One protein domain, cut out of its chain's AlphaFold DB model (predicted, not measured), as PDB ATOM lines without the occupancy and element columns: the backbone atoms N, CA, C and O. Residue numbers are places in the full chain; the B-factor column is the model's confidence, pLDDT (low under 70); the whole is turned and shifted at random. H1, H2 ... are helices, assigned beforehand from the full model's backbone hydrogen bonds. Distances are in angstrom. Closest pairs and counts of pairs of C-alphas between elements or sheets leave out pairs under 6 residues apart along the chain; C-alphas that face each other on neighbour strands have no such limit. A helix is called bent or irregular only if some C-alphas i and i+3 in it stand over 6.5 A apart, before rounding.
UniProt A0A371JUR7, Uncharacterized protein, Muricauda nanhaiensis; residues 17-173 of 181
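Overview. This is residues 17 to 173 of the 181 residues of an uncharacterized protein of Muricauda nanhaiensis (UniProt A0A371JUR7). An elongated helical body has the long H2 alongside H4, with the bent H1 and, near one end, H7 running along the same long axis. H3 crosses the beginning of H1, and H5 packs on arm H1a on the side away from H2 and H4, with short H6 following it. The printed part has 157 residues with seven named helices, H1 to H7, and no named strand: all helix, compact, radius of gyration of the C-alphas 16.5 A, spanning 53 by 32 by 31 A.

Arrangement. Begin at the hub H1, residues 20 to 41, assigned as one helix by its hydrogen bonds but bent: C-alphas 29 and 32 are 6.5 A apart, between arms H1a, 20 to 29, and H1b, 32 to 41. H1b forms a helical hairpin with H2, residues 45 to 73, closest C-alphas Ala 38 and Val 48, 5.7 A. H3, residues 78 to 91, only just touches H1a, with 3 pairs of C-alphas within 8 A, closest Leu 20 and Asn 86, 5.4 A, about perpendicular at 73 degrees. H4, residues 96 to 116, touches H2 at a shallow tilt of 29 degrees, opposite ways, closest C-alphas Ser 54 and His 111, 5.2 A; it is irregular, C-alphas 97 and 100 being 8.4 A apart. H5, residues 130 to 139, touches H1a, closest C-alphas Ser 22 and Val 137, 5.1 A, at a steep tilt of 56 degrees. H6, residues 141 to 146, and H7, residues 152 to 165, form a helical hairpin; H7 touches H2, closest C-alphas Ser 70 and Thr 160, 5.4 A. Every O i to N i+4 pair is within hydrogen-bond range in H1a, H1b, H2, H3, H6 and H7; H4 has 14 of 17, H5 5 of 6.

Along the chain. Find C-alpha 20 at (9.284, 193.409, 9.549), where H1a begins. H2 runs 41.2 A, H4 28.8 A; H7 ends at C-alpha 165, (16.724, 195.723, 21.093).

Size, cuts and confidence. The printed part has no cut. The link from H4 to H5, 13 residues, is long. Look for pLDDT under 70 at residues 76 to 78, 118 to 153 and 155.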
ATOM      1  N   LYS A  17      10.154 189.238   2.767       80.31
ATOM      2  CA  LYS A  17       9.184 188.131   2.671       80.31
ATOM      3  C   LYS A  17       8.936 187.451   4.012       80.31
ATOM      4  O   LYS A  17       7.797 187.053   4.277       80.31
ATOM      5  N   ILE A  18       9.947 187.355   4.874       76.75
ATOM      6  CA  ILE A  18       9.789 186.796   6.223       76.75
ATOM      7  C   ILE A  18       8.989 187.770   7.102       76.75
ATOM      8  O   ILE A  18       7.974 187.381   7.688       76.75
ATOM      9  N   GLY A  19       9.363 189.053   7.126       79.88
ATOM     10  CA  GLY A  19       8.568 190.114   7.747       79.88
ATOM     11  C   GLY A  19       9.391 191.246   8.358       79.88
ATOM     12  O   GLY A  19      10.609 191.295   8.248       79.88
ATOM     13  N   LEU A  20       8.706 192.163   9.046       84.75
ATOM     14  CA  LEU A  20       9.284 193.409   9.549       84.75
ATOM     15  C   LEU A  20      10.461 193.189  10.488       84.75
ATOM     16  O   LEU A  20      11.499 193.807  10.302       84.75
ATOM     17  N   VAL A  21      10.321 192.324  11.489       82.56
ATOM     18  CA  VAL A  21      11.427 192.070  12.420       82.56
ATOM     19  C   VAL A  21      12.649 191.534  11.679       82.56
ATOM     20  O   VAL A  21      13.740 192.046  11.869       82.56
ATOM     21  N   SER A  22      12.450 190.567  10.790       77.88
ATOM     22  CA  SER A  22      13.505 189.972   9.975       77.88
ATOM     23  C   SER A  22      14.239 190.998   9.115       77.88
ATOM     24  O   SER A  22      15.467 191.044   9.108       77.88
ATOM     25  N   TYR A  23      13.475 191.864   8.457       86.00
ATOM     26  CA  TYR A  23      13.983 192.998   7.698       86.00
ATOM     27  C   TYR A  23      14.803 193.966   8.568       86.00
ATOM     28  O   TYR A  23      15.934 194.312   8.233       86.00
ATOM     29  N   LEU A  24      14.267 194.369   9.722       88.69
ATOM     30  CA  LEU A  24      14.943 195.290  10.636       88.69
ATOM     31  C   LEU A  24      16.218 194.676  11.242       88.69
ATOM     32  O   LEU A  24      17.216 195.376  11.394       88.69
ATOM     33  N   THR A  25      16.221 193.375  11.538       82.44
ATOM     34  CA  THR A  25      17.404 192.639  12.007       82.44
ATOM     35  C   THR A  25      18.515 192.634  10.961       82.44
ATOM     36  O   THR A  25      19.662 192.920  11.302       82.44
ATOM     37  N   LEU A  26      18.194 192.381   9.685       83.50
ATOM     38  CA  LEU A  26      19.183 192.454   8.602       83.50
ATOM     39  C   LEU A  26      19.871 193.826   8.577       83.50
ATOM     40  O   LEU A  26      21.098 193.904   8.548       83.50
ATOM     41  N   ILE A  27      19.083 194.901   8.643       89.00
ATOM     42  CA  ILE A  27      19.599 196.275   8.656       89.00
ATOM     43  C   ILE A  27      20.488 196.514   9.878       89.00
ATOM     44  O   ILE A  27      21.579 197.069   9.732       89.00
ATOM     45  N   GLN A  28      20.045 196.084  11.067       87.44
ATOM     46  CA  GLN A  28      20.791 196.262  12.313       87.44
ATOM     47  C   GLN A  28      22.186 195.638  12.250       87.44
ATOM     48  O   GLN A  28      23.144 196.218  12.762       87.44
ATOM     49  N   HIS A  29      22.310 194.478  11.609       80.12
ATOM     50  CA  HIS A  29      23.589 193.794  11.464       80.12
ATOM     51  C   HIS A  29      24.437 194.357  10.327       80.12
ATOM     52  O   HIS A  29      25.632 194.573  10.517       80.12
ATOM     53  N   TYR A  30      23.844 194.608   9.161       82.56
ATOM     54  CA  TYR A  30      24.602 194.962   7.963       82.56
ATOM     55  C   TYR A  30      25.074 196.420   7.970       82.56
ATOM     56  O   TYR A  30      26.228 196.706   7.652       82.56
ATOM     57  N   ALA A  31      24.205 197.359   8.354       88.06
ATOM     58  CA  ALA A  31      24.491 198.784   8.205       88.06
ATOM     59  C   ALA A  31      25.734 199.261   8.988       88.06
ATOM     60  O   ALA A  31      26.547 199.977   8.402       88.06
ATOM     61  N   PRO A  32      25.966 198.846  10.253       86.19
ATOM     62  CA  PRO A  32      27.193 199.212  10.963       86.19
ATOM     63  C   PRO A  32      28.456 198.633  10.313       86.19
ATOM     64  O   PRO A  32      29.498 199.282  10.307       86.19
ATOM     65  N   GLN A  33      28.374 197.425   9.748       82.44
ATOM     66  CA  GLN A  33      29.513 196.787   9.084       82.44
ATOM     67  C   GLN A  33      29.883 197.510   7.789       82.44
ATOM     68  O   GLN A  33      31.067 197.682   7.514       82.44
ATOM     69  N   ALA A  34      28.892 197.999   7.039       83.38
ATOM     70  CA  ALA A  34      29.128 198.824   5.856       83.38
ATOM     71  C   ALA A  34      29.895 200.113   6.206       83.38
ATOM     72  O   ALA A  34      30.846 200.472   5.515       83.38
ATOM     73  N   VAL A  35      29.546 200.762   7.323       88.25
ATOM     74  CA  VAL A  35      30.268 201.940   7.834       88.25
ATOM     75  C   VAL A  35      31.708 201.600   8.213       88.25
ATOM     76  O   VAL A  35      32.635 202.280   7.785       88.25
ATOM     77  N   ILE A  36      31.909 200.530   8.989       85.38
ATOM     78  CA  ILE A  36      33.246 200.089   9.417       85.38
ATOM     79  C   ILE A  36      34.112 199.721   8.209       85.38
ATOM     80  O   ILE A  36      35.309 200.003   8.193       85.38
ATOM     81  N   TYR A  37      33.525 199.072   7.204       83.69
ATOM     82  CA  TYR A  37      34.217 198.732   5.970       83.69
ATOM     83  C   TYR A  37      34.642 199.992   5.217       83.69
ATOM     84  O   TYR A  37      35.807 200.089   4.831       83.69
ATOM     85  N   ALA A  38      33.727 200.950   5.039       84.88
ATOM     86  CA  ALA A  38      34.007 202.193   4.335       84.88
ATOM     87  C   ALA A  38      35.153 202.966   4.996       84.88
ATOM     88  O   ALA A  38      36.116 203.311   4.320       84.88
ATOM     89  N   ASP A  39      35.101 203.139   6.319       86.06
ATOM     90  CA  ASP A  39      36.129 203.846   7.095       86.06
ATOM     91  C   ASP A  39      37.528 203.210   6.967       86.06
ATOM     92  O   ASP A  39      38.537 203.911   6.982       86.06
ATOM     93  N   LYS A  40      37.604 201.881   6.804       84.25
ATOM     94  CA  LYS A  40      38.876 201.141   6.726       84.25
ATOM     95  C   LYS A  40      39.432 200.969   5.317       84.25
ATOM     96  O   LYS A  40      40.646 200.863   5.164       84.25
ATOM     97  N   ASN A  41      38.563 200.842   4.318       82.50
ATOM     98  CA  ASN A  41      38.951 200.353   2.992       82.50
ATOM     99  C   ASN A  41      38.754 201.387   1.882       82.50
ATOM    100  O   ASN A  41      39.373 201.260   0.827       82.50
ATOM    101  N   ILE A  42      37.918 202.407   2.092       83.31
ATOM    102  CA  ILE A  42      37.671 203.442   1.089       83.31
ATOM    103  C   ILE A  42      38.599 204.626   1.367       83.31
ATOM    104  O   ILE A  42      38.551 205.240   2.427       83.31
ATOM    105  N   GLN A  43      39.451 204.949   0.392       84.19
ATOM    106  CA  GLN A  43      40.382 206.081   0.488       84.19
ATOM    107  C   GLN A  43      39.722 207.424   0.144       84.19
ATOM    108  O   GLN A  43      40.193 208.473   0.579       84.19
ATOM    109  N   ASP A  44      38.640 207.397  -0.638       86.81
ATOM    110  CA  ASP A  44      37.879 208.591  -0.992       86.81
ATOM    111  C   ASP A  44      37.057 209.088   0.207       86.81
ATOM    112  O   ASP A  44      36.047 208.495   0.599       86.81
ATOM    113  N   ALA A  45      37.486 210.215   0.774       87.12
ATOM    114  CA  ALA A  45      36.829 210.849   1.910       87.12
ATOM    115  C   ALA A  45      35.383 211.279   1.610       87.12
ATOM    116  O   ALA A  45      34.554 211.278   2.520       87.12
ATOM    117  N   THR A  46      35.059 211.631   0.361       88.62
ATOM    118  CA  THR A  46      33.692 211.998  -0.031       88.62
ATOM    119  C   THR A  46      32.786 210.774  -0.009       88.62
ATOM    120  O   THR A  46      31.709 210.831   0.582       88.62
ATOM    121  N   ALA A  47      33.245 209.643  -0.545       85.88
ATOM    122  CA  ALA A  47      32.502 208.386  -0.488       85.88
ATOM    123  C   ALA A  47      32.280 207.906   0.963       85.88
ATOM    124  O   ALA A  47      31.181 207.477   1.318       85.88
ATOM    125  N   VAL A  48      33.284 208.037   1.840       87.38
ATOM    126  CA  VAL A  48      33.137 207.719   3.276       87.38
ATOM    127  C   VAL A  48      32.125 208.645   3.965       87.38
ATOM    128  O   VAL A  48      31.311 208.192   4.773       87.38
ATOM    129  N   ASP A  49      32.122 209.940   3.641       89.56
ATOM    130  CA  ASP A  49      31.145 210.893   4.181       89.56
ATOM    131  C   ASP A  49      29.707 210.570   3.729       89.56
ATOM    132  O   ASP A  49      28.768 210.652   4.525       89.56
ATOM    133  N   GLU A  50      29.513 210.116   2.490       90.69
ATOM    134  CA  GLU A  50      28.205 209.678   1.984       90.69
ATOM    135  C   GLU A  50      27.668 208.427   2.695       90.69
ATOM    136  O   GLU A  50      26.471 208.367   3.022       90.69
ATOM    137  N   VAL A  51      28.542 207.462   3.009       90.50
ATOM    138  CA  VAL A  51      28.220 206.298   3.856       90.50
ATOM    139  C   VAL A  51      27.780 206.750   5.237       90.50
ATOM    140  O   VAL A  51      26.708 206.368   5.709       90.50
ATOM    141  N   ASN A  52      28.580 207.605   5.872       92.94
ATOM    142  CA  ASN A  52      28.316 208.088   7.222       92.94
ATOM    143  C   ASN A  52      26.989 208.852   7.294       92.94
ATOM    144  O   ASN A  52      26.172 208.589   8.179       92.94
ATOM    145  N   LYS A  53      26.721 209.743   6.329       94.38
ATOM    146  CA  LYS A  53      25.434 210.445   6.211       94.38
ATOM    147  C   LYS A  53      24.280 209.468   6.031       94.38
ATOM    148  O   LYS A  53      23.273 209.584   6.731       94.38
ATOM    149  N   SER A  54      24.418 208.494   5.133       94.50
ATOM    150  CA  SER A  54      23.378 207.489   4.901       94.50
ATOM    151  C   SER A  54      23.093 206.678   6.166       94.50
ATOM    152  O   SER A  54      21.930 206.497   6.515       94.50
ATOM    153  N   TYR A  55      24.124 206.284   6.916       95.00
ATOM    154  CA  TYR A  55      23.963 205.593   8.195       95.00
ATOM    155  C   TYR A  55      23.297 206.462   9.271       95.00
ATOM    156  O   TYR A  55      22.458 205.971  10.031       95.00
ATOM    157  N   ILE A  56      23.616 207.758   9.338       95.25
ATOM    158  CA  ILE A  56      22.969 208.693  10.269       95.25
ATOM    159  C   ILE A  56      21.472 208.800   9.968       95.25
ATOM    160  O   ILE A  56      20.652 208.630  10.874       95.25
ATOM    161  N   PHE A  57      21.094 209.031   8.709       95.62
ATOM    162  CA  PHE A  57      19.681 209.123   8.336       95.62
ATOM    163  C   PHE A  57      18.943 207.797   8.515       95.62
ATOM    164  O   PHE A  57      17.820 207.790   9.023       95.62
ATOM    165  N   LEU A  58      19.593 206.679   8.186       95.56
ATOM    166  CA  LEU A  58      19.084 205.344   8.479       95.56
ATOM    167  C   LEU A  58      18.805 205.186   9.976       95.56
ATOM    168  O   LEU A  58      17.702 204.807  10.350       95.56
ATOM    169  N   THR A  59      19.759 205.546  10.837       95.12
ATOM    170  CA  THR A  59      19.620 205.492  12.302       95.12
ATOM    171  C   THR A  59      18.443 206.332  12.791       95.12
ATOM    172  O   THR A  59      17.663 205.869  13.626       95.12
ATOM    173  N   ILE A  60      18.267 207.542  12.252       94.31
ATOM    174  CA  ILE A  60      17.146 208.426  12.594       94.31
ATOM    175  C   ILE A  60      15.815 207.775  12.204       94.31
ATOM    176  O   ILE A  60      14.929 207.647  13.054       94.31
ATOM    177  N   GLY A  61      15.669 207.333  10.951       93.94
ATOM    178  CA  GLY A  61      14.437 206.712  10.457       93.94
ATOM    179  C   GLY A  61      14.095 205.425  11.208       93.94
ATOM    180  O   GLY A  61      12.973 205.252  11.685       93.94
ATOM    181  N   PHE A  62      15.091 204.565  11.402       94.19
ATOM    182  CA  PHE A  62      14.973 203.276  12.073       94.19
ATOM    183  C   PHE A  62      14.568 203.418  13.544       94.19
ATOM    184  O   PHE A  62      13.610 202.793  14.003       94.19
ATOM    185  N   ASN A  63      15.235 204.304  14.285       92.94
ATOM    186  CA  ASN A  63      14.901 204.537  15.687       92.94
ATOM    187  C   ASN A  63      13.550 205.258  15.837       92.94
ATOM    188  O   ASN A  63      12.813 204.971  16.782       92.94
ATOM    189  N   SER A  64      13.179 206.129  14.891       93.62
ATOM    190  CA  SER A  64      11.853 206.768  14.855       93.62
ATOM    191  C   SER A  64      10.745 205.741  14.627       93.62
ATOM    192  O   SER A  64       9.755 205.738  15.362       93.62
ATOM    193  N   LEU A  65      10.948 204.810  13.688       93.38
ATOM    194  CA  LEU A  65      10.047 203.687  13.450       93.38
ATOM    195  C   LEU A  65       9.872 202.840  14.713       93.38
ATOM    196  O   LEU A  65       8.740 202.586  15.123       93.38
ATOM    197  N   ILE A  66      10.968 202.446  15.366       90.56
ATOM    198  CA  ILE A  66      10.918 201.666  16.610       90.56
ATOM    199  C   ILE A  66      10.176 202.419  17.708       90.56
ATOM    200  O   ILE A  66       9.366 201.816  18.413       90.56
ATOM    201  N   ASN A  67      10.433 203.717  17.873       89.25
ATOM    202  CA  ASN A  67       9.776 204.531  18.893       89.25
ATOM    203  C   ASN A  67       8.271 204.605  18.654       89.25
ATOM    204  O   ASN A  67       7.492 204.341  19.571       89.25
ATOM    205  N   GLN A  68       7.867 204.902  17.418       88.56
ATOM    206  CA  GLN A  68       6.463 205.006  17.056       88.56
ATOM    207  C   GLN A  68       5.760 203.651  17.161       88.56
ATOM    208  O   GLN A  68       4.664 203.575  17.712       88.56
ATOM    209  N   LEU A  69       6.387 202.565  16.694       86.88
ATOM    210  CA  LEU A  69       5.850 201.216  16.866       86.88
ATOM    211  C   LEU A  69       5.716 200.870  18.340       86.88
ATOM    212  O   LEU A  69       4.638 200.489  18.763       86.88
ATOM    213  N   SER A  70       6.763 201.057  19.138       82.44
ATOM    214  CA  SER A  70       6.751 200.724  20.565       82.44
ATOM    215  C   SER A  70       5.679 201.492  21.341       82.44
ATOM    216  O   SER A  70       5.031 200.921  22.215       82.44
ATOM    217  N   ALA A  71       5.475 202.776  21.032       84.00
ATOM    218  CA  ALA A  71       4.424 203.582  21.648       84.00
ATOM    219  C   ALA A  71       3.029 203.052  21.284       84.00
ATOM    220  O   ALA A  71       2.175 202.854  22.151       84.00
ATOM    221  N   ASP A  72       2.828 202.751  20.005       82.81
ATOM    222  CA  ASP A  72       1.557 202.281  19.468       82.81
ATOM    223  C   ASP A  72       1.262 200.815  19.790       82.81
ATOM    224  O   ASP A  72       0.096 200.410  19.827       82.81
ATOM    225  N   MET A  73       2.294 200.023  20.088       76.44
ATOM    226  CA  MET A  73       2.161 198.635  20.511       76.44
ATOM    227  C   MET A  73       1.351 198.518  21.812       76.44
ATOM    228  O   MET A  73       0.599 197.560  21.986       76.44
ATOM    229  N   ASN A  74       1.399 199.540  22.669       70.75
ATOM    230  CA  ASN A  74       0.632 199.601  23.915       70.75
ATOM    231  C   ASN A  74      -0.864 199.937  23.714       70.75
ATOM    232  O   ASN A  74      -1.620 199.983  24.684       70.75
ATOM    233  N   GLN A  75      -1.325 200.160  22.475       74.75
ATOM    234  CA  GLN A  75      -2.731 200.437  22.151       74.75
ATOM    235  C   GLN A  75      -3.485 199.161  21.724       74.75
ATOM    236  O   GLN A  75      -2.904 198.237  21.159       74.75
ATOM    237  N   LYS A  76      -4.820 199.128  21.889       66.75
ATOM    238  CA  LYS A  76      -5.676 197.951  21.578       66.75
ATOM    239  C   LYS A  76      -5.543 197.396  20.144       66.75
ATOM    240  O   LYS A  76      -5.849 196.231  19.919       66.75
ATOM    241  N   ASN A  77      -5.093 198.202  19.179       66.12
ATOM    242  CA  ASN A  77      -4.996 197.834  17.758       66.12
ATOM    243  C   ASN A  77      -3.584 197.412  17.307       66.12
ATOM    244  O   ASN A  77      -3.337 197.267  16.105       66.12
ATOM    245  N   SER A  78      -2.656 197.214  18.241       69.88
ATOM    246  CA  SER A  78      -1.243 196.990  17.948       69.88
ATOM    247  C   SER A  78      -0.917 195.788  17.057       69.88
ATOM    248  O   SER A  78      -0.168 195.970  16.092       69.88
ATOM    249  N   PRO A  79      -1.525 194.593  17.224       74.19
ATOM    250  CA  PRO A  79      -1.185 193.458  16.368       74.19
ATOM    251  C   PRO A  79      -1.666 193.666  14.926       74.19
ATOM    252  O   PRO A  79      -1.072 193.144  13.986       74.19
ATOM    253  N   SER A  80      -2.739 194.445  14.733       78.44
ATOM    254  CA  SER A  80      -3.258 194.791  13.405       78.44
ATOM    255  C   SER A  80      -2.308 195.732  12.664       78.44
ATOM    256  O   SER A  80      -2.055 195.525  11.478       78.44
ATOM    257  N   ARG A  81      -1.739 196.732  13.355       79.88
ATOM    258  CA  ARG A  81      -0.749 197.648  12.761       79.88
ATOM    259  C   ARG A  81       0.503 196.892  12.318       79.88
ATOM    260  O   ARG A  81       0.886 197.010  11.161       79.88
ATOM    261  N   TYR A  82       1.053 196.036  13.180       82.12
ATOM    262  CA  TYR A  82       2.214 195.209  12.837       82.12
ATOM    263  C   TYR A  82       1.962 194.300  11.621       82.12
ATOM    264  O   TYR A  82       2.763 194.267  10.690       82.12
ATOM    265  N   LYS A  83       0.809 193.611  11.572       81.75
ATOM    266  CA  LYS A  83       0.436 192.771  10.417       81.75
ATOM    267  C   LYS A  83       0.398 193.555   9.107       81.75
ATOM    268  O   LYS A  83       0.888 193.061   8.100       81.75
ATOM    269  N   LYS A  84      -0.150 194.772   9.121       85.56
ATOM    270  CA  LYS A  84      -0.208 195.622   7.924       85.56
ATOM    271  C   LYS A  84       1.178 196.049   7.443       85.56
ATOM    272  O   LYS A  84       1.388 196.104   6.241       85.56
ATOM    273  N   LEU A  85       2.121 196.299   8.352       87.19
ATOM    274  CA  LEU A  85       3.506 196.606   7.981       87.19
ATOM    275  C   LEU A  85       4.204 195.407   7.346       87.19
ATOM    276  O   LEU A  85       4.873 195.565   6.332       87.19
ATOM    277  N   ASN A  86       3.977 194.202   7.879       84.19
ATOM    278  CA  ASN A  86       4.452 192.978   7.233       84.19
ATOM    279  C   ASN A  86       3.877 192.815   5.823       84.19
ATOM    280  O   ASN A  86       4.611 192.440   4.921       84.19
ATOM    281  N   THR A  87       2.583 193.084   5.624       85.25
ATOM    282  CA  THR A  87       1.972 193.046   4.286       85.25
ATOM    283  C   THR A  87       2.579 194.101   3.364       85.25
ATOM    284  O   THR A  87       2.918 193.794   2.228       85.25
ATOM    285  N   TYR A  88       2.772 195.328   3.852       87.88
ATOM    286  CA  TYR A  88       3.357 196.405   3.058       87.88
ATOM    287  C   TYR A  88       4.784 196.081   2.591       87.88
ATOM    288  O   TYR A  88       5.106 196.338   1.436       87.88
ATOM    289  N   LEU A  89       5.618 195.459   3.432       85.31
ATOM    290  CA  LEU A  89       6.970 195.045   3.031       85.31
ATOM    291  C   LEU A  89       6.984 194.017   1.891       85.31
ATOM    292  O   LEU A  89       7.933 194.002   1.113       85.31
ATOM    293  N   LYS A  90       5.952 193.171   1.800       82.38
ATOM    294  CA  LYS A  90       5.839 192.122   0.776       82.38
ATOM    295  C   LYS A  90       5.257 192.653  -0.527       82.38
ATOM    296  O   LYS A  90       5.818 192.422  -1.589       82.38
ATOM    297  N   ASP A  91       4.158 193.395  -0.418       82.69
ATOM    298  CA  ASP A  91       3.284 193.669  -1.563       82.69
ATOM    299  C   ASP A  91       3.183 195.166  -1.900       82.69
ATOM    300  O   ASP A  91       2.453 195.542  -2.813       82.69
ATOM    301  N   ARG A  92       3.833 196.047  -1.121       81.94
ATOM    302  CA  ARG A  92       3.720 197.522  -1.204       81.94
ATOM    303  C   ARG A  92       2.291 198.059  -1.193       81.94
ATOM    304  O   ARG A  92       2.032 199.202  -1.565       81.94
ATOM    305  N   ASN A  93       1.349 197.262  -0.700       76.50
ATOM    306  CA  ASN A  93      -0.047 197.646  -0.635       76.50
ATOM    307  C   ASN A  93      -0.291 198.556   0.580       76.50
ATOM    308  O   ASN A  93      -0.436 198.101   1.719       76.50
ATOM    309  N   GLY A  94      -0.284 199.864   0.327       70.25
ATOM    310  CA  GLY A  94      -0.426 200.899   1.342       70.25
ATOM    311  C   GLY A  94      -1.860 201.068   1.860       70.25
ATOM    312  O   GLY A  94      -2.826 201.212   1.120       70.25
ATOM    313  N   ASN A  95      -1.996 201.146   3.182       74.06
ATOM    314  CA  ASN A  95      -3.195 201.621   3.884       74.06
ATOM    315  C   ASN A  95      -2.975 203.020   4.490       74.06
ATOM    316  O   ASN A  95      -2.193 203.140   5.434       74.06
ATOM    317  N   LYS A  96      -3.741 204.032   4.049       74.81
ATOM    318  CA  LYS A  96      -3.654 205.428   4.538       74.81
ATOM    319  C   LYS A  96      -3.639 205.575   6.068       74.81
ATOM    320  O   LYS A  96      -3.020 206.481   6.603       74.81
ATOM    321  N   LYS A  97      -4.281 204.664   6.814       76.00
ATOM    322  CA  LYS A  97      -4.344 204.734   8.290       76.00
ATOM    323  C   LYS A  97      -2.995 204.553   8.991       76.00
ATOM    324  O   LYS A  97      -2.921 204.809  10.188       76.00
ATOM    325  N   ILE A  98      -1.977 204.041   8.303       81.56
ATOM    326  CA  ILE A  98      -0.631 203.852   8.857       81.56
ATOM    327  C   ILE A  98       0.447 204.422   7.922       81.56
ATOM    328  O   ILE A  98       1.584 203.969   7.952       81.56
ATOM    329  N   GLU A  99       0.089 205.423   7.115       82.88
ATOM    330  CA  GLU A  99       0.949 206.042   6.097       82.88
ATOM    331  C   GLU A  99       2.288 206.539   6.653       82.88
ATOM    332  O   GLU A  99       3.327 206.235   6.078       82.88
ATOM    333  N   ASN A 100       2.287 207.161   7.837       86.25
ATOM    334  CA  ASN A 100       3.516 207.610   8.503       86.25
ATOM    335  C   ASN A 100       4.550 206.484   8.677       86.25
ATOM    336  O   ASN A 100       5.752 206.726   8.598       86.25
ATOM    337  N   TYR A 101       4.101 205.246   8.908       89.56
ATOM    338  CA  TYR A 101       5.012 204.111   9.021       89.56
ATOM    339  C   TYR A 101       5.614 203.711   7.678       89.56
ATOM    340  O   TYR A 101       6.763 203.284   7.643       89.56
ATOM    341  N   TYR A 102       4.862 203.843   6.585       89.69
ATOM    342  CA  TYR A 102       5.382 203.571   5.248       89.69
ATOM    343  C   TYR A 102       6.426 204.602   4.860       89.69
ATOM    344  O   TYR A 102       7.501 204.209   4.435       89.69
ATOM    345  N   THR A 103       6.183 205.886   5.133       90.38
ATOM    346  CA  THR A 103       7.186 206.939   4.919       90.38
ATOM    347  C   THR A 103       8.482 206.645   5.678       90.38
ATOM    348  O   THR A 103       9.573 206.806   5.136       90.38
ATOM    349  N   LEU A 104       8.387 206.166   6.924       93.06
ATOM    350  CA  LEU A 104       9.566 205.754   7.689       93.06
ATOM    351  C   LEU A 104      10.249 204.518   7.089       93.06
ATOM    352  O   LEU A 104      11.474 204.486   7.025       93.06
ATOM    353  N   LEU A 105       9.488 203.514   6.641       93.25
ATOM    354  CA  LEU A 105      10.042 202.323   5.988       93.25
ATOM    355  C   LEU A 105      10.727 202.653   4.658       93.25
ATOM    356  O   LEU A 105      11.799 202.120   4.400       93.25
ATOM    357  N   GLU A 106      10.151 203.546   3.857       92.38
ATOM    358  CA  GLU A 106      10.721 204.037   2.600       92.38
ATOM    359  C   GLU A 106      12.006 204.836   2.848       92.38
ATOM    360  O   GLU A 106      12.998 204.633   2.150       92.38
ATOM    361  N   LEU A 107      12.037 205.687   3.881       94.00
ATOM    362  CA  LEU A 107      13.254 206.396   4.295       94.00
ATOM    363  C   LEU A 107      14.359 205.418   4.719       94.00
ATOM    364  O   LEU A 107      15.507 205.548   4.293       94.00
ATOM    365  N   ILE A 108      14.009 204.440   5.560       95.06
ATOM    366  CA  ILE A 108      14.924 203.385   6.014       95.06
ATOM    367  C   ILE A 108      15.474 202.623   4.813       95.06
ATOM    368  O   ILE A 108      16.681 202.457   4.693       95.06
ATOM    369  N   GLU A 109      14.598 202.182   3.917       92.75
ATOM    370  CA  GLU A 109      14.970 201.445   2.720       92.75
ATOM    371  C   GLU A 109      15.894 202.255   1.820       92.75
ATOM    372  O   GLU A 109      16.961 201.773   1.465       92.75
ATOM    373  N   PHE A 110      15.543 203.501   1.507       93.69
ATOM    374  CA  PHE A 110      16.359 204.363   0.660       93.69
ATOM    375  C   PHE A 110      17.798 204.486   1.173       93.69
ATOM    376  O   PHE A 110      18.751 204.311   0.414       93.69
ATOM    377  N   HIS A 111      17.976 204.753   2.470       94.62
ATOM    378  CA  HIS A 111      19.311 204.868   3.054       94.62
ATOM    379  C   HIS A 111      20.006 203.519   3.220       94.62
ATOM    380  O   HIS A 111      21.219 203.443   3.036       94.62
ATOM    381  N   PHE A 112      19.266 202.453   3.522       92.38
ATOM    382  CA  PHE A 112      19.834 201.113   3.598       92.38
ATOM    383  C   PHE A 112      20.353 200.644   2.238       92.38
ATOM    384  O   PHE A 112      21.469 200.147   2.168       92.38
ATOM    385  N   MET A 113      19.609 200.874   1.156       88.88
ATOM    386  CA  MET A 113      20.005 200.497  -0.203       88.88
ATOM    387  C   MET A 113      21.303 201.184  -0.632       88.88
ATOM    388  O   MET A 113      22.157 200.548  -1.240       88.88
ATOM    389  N   LYS A 114      21.505 202.450  -0.242       87.12
ATOM    390  CA  LYS A 114      22.782 203.146  -0.466       87.12
ATOM    391  C   LYS A 114      23.959 202.454   0.213       87.12
ATOM    392  O   LYS A 114      25.028 202.390  -0.370       87.12
ATOM    393  N   LEU A 115      23.762 201.927   1.423       86.81
ATOM    394  CA  LEU A 115      24.793 201.178   2.148       86.81
ATOM    395  C   LEU A 115      24.965 199.756   1.601       86.81
ATOM    396  O   LEU A 115      26.077 199.236   1.566       86.81
ATOM    397  N   TYR A 116      23.866 199.123   1.193       80.69
ATOM    398  CA  TYR A 116      23.833 197.746   0.716       80.69
ATOM    399  C   TYR A 116      24.526 197.597  -0.644       80.69
ATOM    400  O   TYR A 116      25.352 196.704  -0.804       80.69
ATOM    401  N   TYR A 117      24.257 198.521  -1.574       73.75
ATOM    402  CA  TYR A 117      24.750 198.490  -2.957       73.75
ATOM    403  C   TYR A 117      25.973 199.376  -3.222       73.75
ATOM    404  O   TYR A 117      26.463 199.431  -4.346       73.75
ATOM    405  N   MET A 118      26.542 200.038  -2.209       65.38
ATOM    406  CA  MET A 118      27.774 200.824  -2.394       65.38
ATOM    407  C   MET A 118      29.010 199.989  -2.787       65.38
ATOM    408  O   MET A 118      30.088 200.543  -2.983       65.38
ATOM    409  N   ASN A 119      28.879 198.665  -2.885       53.31
ATOM    410  CA  ASN A 119      29.970 197.703  -3.026       53.31
ATOM    411  C   ASN A 119      30.024 197.021  -4.414       53.31
ATOM    412  O   ASN A 119      30.622 195.954  -4.553       53.31
ATOM    413  N   ASP A 120      29.459 197.633  -5.460       44.81
ATOM    414  CA  ASP A 120      29.415 197.069  -6.828       44.81
ATOM    415  C   ASP A 120      30.770 197.081  -7.582       44.81
ATOM    416  O   ASP A 120      30.828 196.872  -8.793       44.81
ATOM    417  N   GLY A 121      31.888 197.309  -6.883       41.69
ATOM    418  CA  GLY A 121      33.209 197.480  -7.499       41.69
ATOM    419  C   GLY A 121      34.181 196.301  -7.408       41.69
ATOM    420  O   GLY A 121      34.895 196.054  -8.375       41.69
ATOM    421  N   SER A 122      34.303 195.591  -6.277       37.91
ATOM    422  CA  SER A 122      35.330 194.522  -6.166       37.91
ATOM    423  C   SER A 122      35.298 193.624  -4.921       37.91
ATOM    424  O   SER A 122      36.165 192.761  -4.793       37.91
ATOM    425  N   SER A 123      34.335 193.741  -4.001       38.69
ATOM    426  CA  SER A 123      34.361 192.891  -2.801       38.69
ATOM    427  C   SER A 123      32.986 192.499  -2.295       38.69
ATOM    428  O   SER A 123      32.531 192.928  -1.240       38.69
ATOM    429  N   THR A 124      32.397 191.532  -2.983       37.72
ATOM    430  CA  THR A 124      31.478 190.522  -2.440       37.72
ATOM    431  C   THR A 124      32.113 189.699  -1.304       37.72
ATOM    432  O   THR A 124      32.002 188.474  -1.253       37.72
ATOM    433  N   GLN A 125      32.759 190.336  -0.326       40.94
ATOM    434  CA  GLN A 125      32.931 189.708   0.974       40.94
ATOM    435  C   GLN A 125      31.604 189.822   1.702       40.94
ATOM    436  O   GLN A 125      31.345 190.787   2.406       40.94
ATOM    437  N   LYS A 126      30.756 188.825   1.423       44.03
ATOM    438  CA  LYS A 126      29.678 188.289   2.257       44.03
ATOM    439  C   LYS A 126      29.823 188.756   3.711       44.03
ATOM    440  O   LYS A 126      30.475 188.093   4.508       44.03
ATOM    441  N   ILE A 127      29.246 189.911   4.035       45.28
ATOM    442  CA  ILE A 127      29.331 190.471   5.390       45.28
ATOM    443  C   ILE A 127      28.515 189.604   6.362       45.28
ATOM    444  O   ILE A 127      28.841 189.552   7.540       45.28
ATOM    445  N   VAL A 128      27.525 188.860   5.858       44.44
ATOM    446  CA  VAL A 128      26.848 187.738   6.521       44.44
ATOM    447  C   VAL A 128      26.300 186.841   5.400       44.44
ATOM    448  O   VAL A 128      25.680 187.356   4.465       44.44
ATOM    449  N   GLY A 129      26.547 185.528   5.419       39.47
ATOM    450  CA  GLY A 129      25.925 184.621   4.441       39.47
ATOM    451  C   GLY A 129      24.392 184.592   4.597       39.47
ATOM    452  O   GLY A 129      23.907 184.816   5.705       39.47
ATOM    453  N   PRO A 130      23.606 184.280   3.546       42.12
ATOM    454  CA  PRO A 130      22.150 184.123   3.654       42.12
ATOM    455  C   PRO A 130      21.744 183.220   4.815       42.12
ATOM    456  O   PRO A 130      20.807 183.549   5.528       42.12
ATOM    457  N   ASP A 131      22.500 182.145   5.047       41.78
ATOM    458  CA  ASP A 131      22.267 181.165   6.109       41.78
ATOM    459  C   ASP A 131      22.559 181.711   7.513       41.78
ATOM    460  O   ASP A 131      21.851 181.378   8.456       41.78
ATOM    461  N   GLU A 132      23.556 182.586   7.668       44.94
ATOM    462  CA  GLU A 132      23.860 183.252   8.942       44.94
ATOM    463  C   GLU A 132      22.846 184.364   9.223       44.94
ATOM    464  O   GLU A 132      22.369 184.490  10.348       44.94
ATOM    465  N   ALA A 133      22.437 185.108   8.192       44.72
ATOM    466  CA  ALA A 133      21.362 186.081   8.295       44.72
ATOM    467  C   ALA A 133      20.050 185.367   8.637       44.72
ATOM    468  O   ALA A 133      19.406 185.755   9.597       44.72
ATOM    469  N   LEU A 134      19.694 184.276   7.951       46.44
ATOM    470  CA  LEU A 134      18.520 183.436   8.227       46.44
ATOM    471  C   LEU A 134      18.587 182.746   9.598       46.44
ATOM    472  O   LEU A 134      17.558 182.652  10.265       46.44
ATOM    473  N   ALA A 135      19.760 182.311  10.063       51.22
ATOM    474  CA  ALA A 135      19.938 181.760  11.407       51.22
ATOM    475  C   ALA A 135      19.728 182.829  12.497       51.22
ATOM    476  O   ALA A 135      19.066 182.559  13.502       51.22
ATOM    477  N   PHE A 136      20.203 184.061  12.274       48.28
ATOM    478  CA  PHE A 136      19.964 185.215  13.153       48.28
ATOM    479  C   PHE A 136      18.511 185.723  13.090       48.28
ATOM    480  O   PHE A 136      17.916 186.086  14.104       48.28
ATOM    481  N   VAL A 137      17.917 185.711  11.899       46.75
ATOM    482  CA  VAL A 137      16.583 186.232  11.566       46.75
ATOM    483  C   VAL A 137      15.461 185.232  11.884       46.75
ATOM    484  O   VAL A 137      14.314 185.634  12.085       46.75
ATOM    485  N   GLY A 138      15.759 183.933  11.935       41.31
ATOM    486  CA  GLY A 138      14.781 182.857  12.101       41.31
ATOM    487  C   GLY A 138      14.590 182.379  13.542       41.31
ATOM    488  O   GLY A 138      13.505 181.915  13.877       41.31
ATOM    489  N   GLY A 139      15.589 182.508  14.422       44.31
ATOM    490  CA  GLY A 139      15.529 181.916  15.769       44.31
ATOM    491  C   GLY A 139      14.563 182.609  16.738       44.31
ATOM    492  O   GLY A 139      13.801 181.950  17.447       44.31
ATOM    493  N   VAL A 140      14.563 183.944  16.756       48.69
ATOM    494  CA  VAL A 140      13.831 184.754  17.752       48.69
ATOM    495  C   VAL A 140      12.456 185.240  17.251       48.69
ATOM    496  O   VAL A 140      11.481 185.151  17.996       48.69
ATOM    497  N   PRO A 141      12.285 185.695  15.994       46.81
ATOM    498  CA  PRO A 141      10.987 186.185  15.515       46.81
ATOM    499  C   PRO A 141      10.007 185.053  15.183       46.81
ATOM    500  O   PRO A 141       8.802 185.183  15.419       46.81
ATOM    501  N   TYR A 142      10.504 183.929  14.651       41.12
ATOM    502  CA  TYR A 142       9.668 182.795  14.245       41.12
ATOM    503  C   TYR A 142       9.079 182.050  15.447       41.12
ATOM    504  O   TYR A 142       7.925 181.634  15.399       41.12
ATOM    505  N   THR A 143       9.816 181.930  16.555       43.81
ATOM    506  CA  THR A 143       9.318 181.345  17.814       43.81
ATOM    507  C   THR A 143       8.246 182.224  18.461       43.81
ATOM    508  O   THR A 143       7.169 181.720  18.777       43.81
ATOM    509  N   ILE A 144       8.443 183.551  18.513       44.94
ATOM    510  CA  ILE A 144       7.413 184.514  18.963       44.94
ATOM    511  C   ILE A 144       6.143 184.428  18.093       44.94
ATOM    512  O   ILE A 144       5.024 184.577  18.593       44.94
ATOM    513  N   TYR A 145       6.297 184.168  16.789       44.06
ATOM    514  CA  TYR A 145       5.180 184.037  15.850       44.06
ATOM    515  C   TYR A 145       4.542 182.637  15.816       44.06
ATOM    516  O   TYR A 145       3.384 182.508  15.432       44.06
ATOM    517  N   LYS A 146       5.246 181.571  16.201       42.75
ATOM    518  CA  LYS A 146       4.691 180.208  16.222       42.75
ATOM    519  C   LYS A 146       4.006 179.892  17.555       42.75
ATOM    520  O   LYS A 146       2.990 179.195  17.553       42.75
ATOM    521  N   ASP A 147       4.445 180.501  18.661       41.59
ATOM    522  CA  ASP A 147       3.802 180.418  19.985       41.59
ATOM    523  C   ASP A 147       2.560 181.321  20.111       41.59
ATOM    524  O   ASP A 147       2.338 182.079  21.061       41.59
ATOM    525  N   PHE A 148       1.650 181.195  19.147       45.72
ATOM    526  CA  PHE A 148       0.398 181.947  19.099       45.72
ATOM    527  C   PHE A 148      -0.622 181.580  20.193       45.72
ATOM    528  O   PHE A 148      -1.724 182.132  20.176       45.72
ATOM    529  N   LYS A 149      -0.270 180.742  21.176       44.62
ATOM    530  CA  LYS A 149      -1.122 180.399  22.329       44.62
ATOM    531  C   LYS A 149      -1.052 181.398  23.499       44.62
ATOM    532  O   LYS A 149      -1.899 181.327  24.382       44.62
ATOM    533  N   ALA A 150      -0.110 182.349  23.511       52.81
ATOM    534  CA  ALA A 150      -0.022 183.367  24.568       52.81
ATOM    535  C   ALA A 150      -1.111 184.462  24.452       52.81
ATOM    536  O   ALA A 150      -1.522 184.841  23.348       52.81
ATOM    537  N   VAL A 151      -1.552 185.012  25.590       61.84
ATOM    538  CA  VAL A 151      -2.505 186.140  25.665       61.84
ATOM    539  C   VAL A 151      -1.932 187.360  24.925       61.84
ATOM    540  O   VAL A 151      -0.731 187.619  24.996       61.84
ATOM    541  N   ASN A 152      -2.777 188.122  24.215       67.00
ATOM    542  CA  ASN A 152      -2.367 189.257  23.365       67.00
ATOM    543  C   ASN A 152      -1.383 190.227  24.048       67.00
ATOM    544  O   ASN A 152      -0.468 190.724  23.399       67.00
ATOM    545  N   THR A 153      -1.525 190.455  25.353       66.62
ATOM    546  CA  THR A 153      -0.667 191.342  26.151       66.62
ATOM    547  C   THR A 153       0.787 190.867  26.231       66.62
ATOM    548  O   THR A 153       1.700 191.670  26.065       66.62
ATOM    549  N   ALA A 154       1.021 189.563  26.417       70.62
ATOM    550  CA  ALA A 154       2.370 188.996  26.475       70.62
ATOM    551  C   ALA A 154       3.076 189.073  25.110       70.62
ATOM    552  O   ALA A 154       4.264 189.381  25.039       70.62
ATOM    553  N   LYS A 155       2.325 188.884  24.015       68.25
ATOM    554  CA  LYS A 155       2.835 189.028  22.639       68.25
ATOM    555  C   LYS A 155       3.254 190.462  22.333       68.25
ATOM    556  O   LYS A 155       4.311 190.694  21.756       68.25
ATOM    557  N   VAL A 156       2.420 191.421  22.733       73.19
ATOM    558  CA  VAL A 156       2.698 192.853  22.592       73.19
ATOM    559  C   VAL A 156       3.963 193.235  23.356       73.19
ATOM    560  O   VAL A 156       4.818 193.920  22.796       73.19
ATOM    561  N   ALA A 157       4.112 192.757  24.594       74.75
ATOM    562  CA  ALA A 157       5.298 193.009  25.406       74.75
ATOM    563  C   ALA A 157       6.565 192.417  24.768       74.75
ATOM    564  O   ALA A 157       7.526 193.153  24.558       74.75
ATOM    565  N   ALA A 158       6.541 191.138  24.376       75.25
ATOM    566  CA  ALA A 158       7.679 190.470  23.741       75.25
ATOM    567  C   ALA A 158       8.121 191.171  22.447       75.25
ATOM    568  O   ALA A 158       9.303 191.455  22.266       75.25
ATOM    569  N   LEU A 159       7.170 191.524  21.574       75.44
ATOM    570  CA  LEU A 159       7.473 192.239  20.334       75.44
ATOM    571  C   LEU A 159       8.025 193.645  20.604       75.44
ATOM    572  O   LEU A 159       8.931 194.090  19.912       75.44
ATOM    573  N   THR A 160       7.503 194.340  21.614       79.06
ATOM    574  CA  THR A 160       7.993 195.671  21.996       79.06
ATOM    575  C   THR A 160       9.422 195.607  22.529       79.06
ATOM    576  O   THR A 160      10.229 196.469  22.189       79.06
ATOM    577  N   THR A 161       9.749 194.604  23.348       81.19
ATOM    578  CA  THR A 161      11.118 194.373  23.832       81.19
ATOM    579  C   THR A 161      12.056 194.112  22.665       81.19
ATOM    580  O   THR A 161      13.031 194.841  22.505       81.19
ATOM    581  N   LEU A 162      11.694 193.175  21.786       80.56
ATOM    582  CA  LEU A 162      12.499 192.843  20.619       80.56
ATOM    583  C   LEU A 162      12.728 194.068  19.723       80.56
ATOM    584  O   LEU A 162      13.857 194.362  19.355       80.56
ATOM    585  N   LEU A 163      11.683 194.845  19.414       82.19
ATOM    586  CA  LEU A 163      11.825 196.053  18.593       82.19
ATOM    587  C   LEU A 163      12.783 197.073  19.221       82.19
ATOM    588  O   LEU A 163      13.521 197.732  18.498       82.19
ATOM    589  N   LYS A 164      12.796 197.215  20.550       84.75
ATOM    590  CA  LYS A 164      13.722 198.125  21.242       84.75
ATOM    591  C   LYS A 164      15.169 197.643  21.187       84.75
ATOM    592  O   LYS A 164      16.062 198.483  21.092       84.75
ATOM    593  N   GLU A 165      15.394 196.333  21.228       84.81
ATOM    594  CA  GLU A 165      16.724 195.723  21.093       84.81
ATOM    595  C   GLU A 165      17.309 195.906  19.687       84.81
ATOM    596  O   GLU A 165      18.528 195.939  19.535       84.81
ATOM    597  N   LEU A 166      16.460 196.113  18.672       86.12
ATOM    598  CA  LEU A 166      16.901 196.327  17.292       86.12
ATOM    599  C   LEU A 166      17.506 197.714  17.024       86.12
ATOM    600  O   LEU A 166      18.052 197.932  15.944       86.12
ATOM    601  N   ARG A 167      17.422 198.668  17.963       89.06
ATOM    602  CA  ARG A 167      17.887 200.049  17.744       89.06
ATOM    603  C   ARG A 167      19.329 200.104  17.236       89.06
ATOM    604  O   ARG A 167      20.214 199.392  17.713       89.06
ATOM    605  N   LEU A 168      19.553 201.005  16.284       90.62
ATOM    606  CA  LEU A 168      20.876 201.262  15.732       90.62
ATOM    607  C   LEU A 168      21.691 202.129  16.693       90.62
ATOM    608  O   LEU A 168      21.182 203.113  17.244       90.62
ATOM    609  N   LYS A 169      22.962 201.758  16.861       91.12
ATOM    610  CA  LYS A 169      23.960 202.549  17.591       91.12
ATOM    611  C   LYS A 169      24.300 203.814  16.809       91.12
ATOM    612  O   LYS A 169      24.291 203.800  15.577       91.12
ATOM    613  N   SER A 170      24.644 204.888  17.509       90.25
ATOM    614  CA  SER A 170      25.124 206.112  16.862       90.25
ATOM    615  C   SER A 170      26.455 205.885  16.139       90.25
ATOM    616  O   SER A 170      27.223 204.983  16.478       90.25
ATOM    617  N   LEU A 171      26.759 206.747  15.164       88.94
ATOM    618  CA  LEU A 171      28.022 206.692  14.420       88.94
ATOM    619  C   LEU A 171      29.247 206.750  15.357       88.94
ATOM    620  O   LEU A 171      30.203 205.999  15.189       88.94
ATOM    621  N   SER A 172      29.179 207.583  16.399       88.25
ATOM    622  CA  SER A 172      30.227 207.729  17.418       88.25
ATOM    623  C   SER A 172      30.439 206.498  18.301       88.25
ATOM    624  O   SER A 172      31.465 206.406  18.968       88.25
ATOM    625  N   GLU A 173      29.470 205.586  18.360       89.50
ATOM    626  CA  GLU A 173      29.588 204.338  19.120       89.50
ATOM    627  C   GLU A 173      30.197 203.200  18.297       89.50
ATOM    628  O   GLU A 173      30.680 202.231  18.882       89.50
TER     629      GLU A 173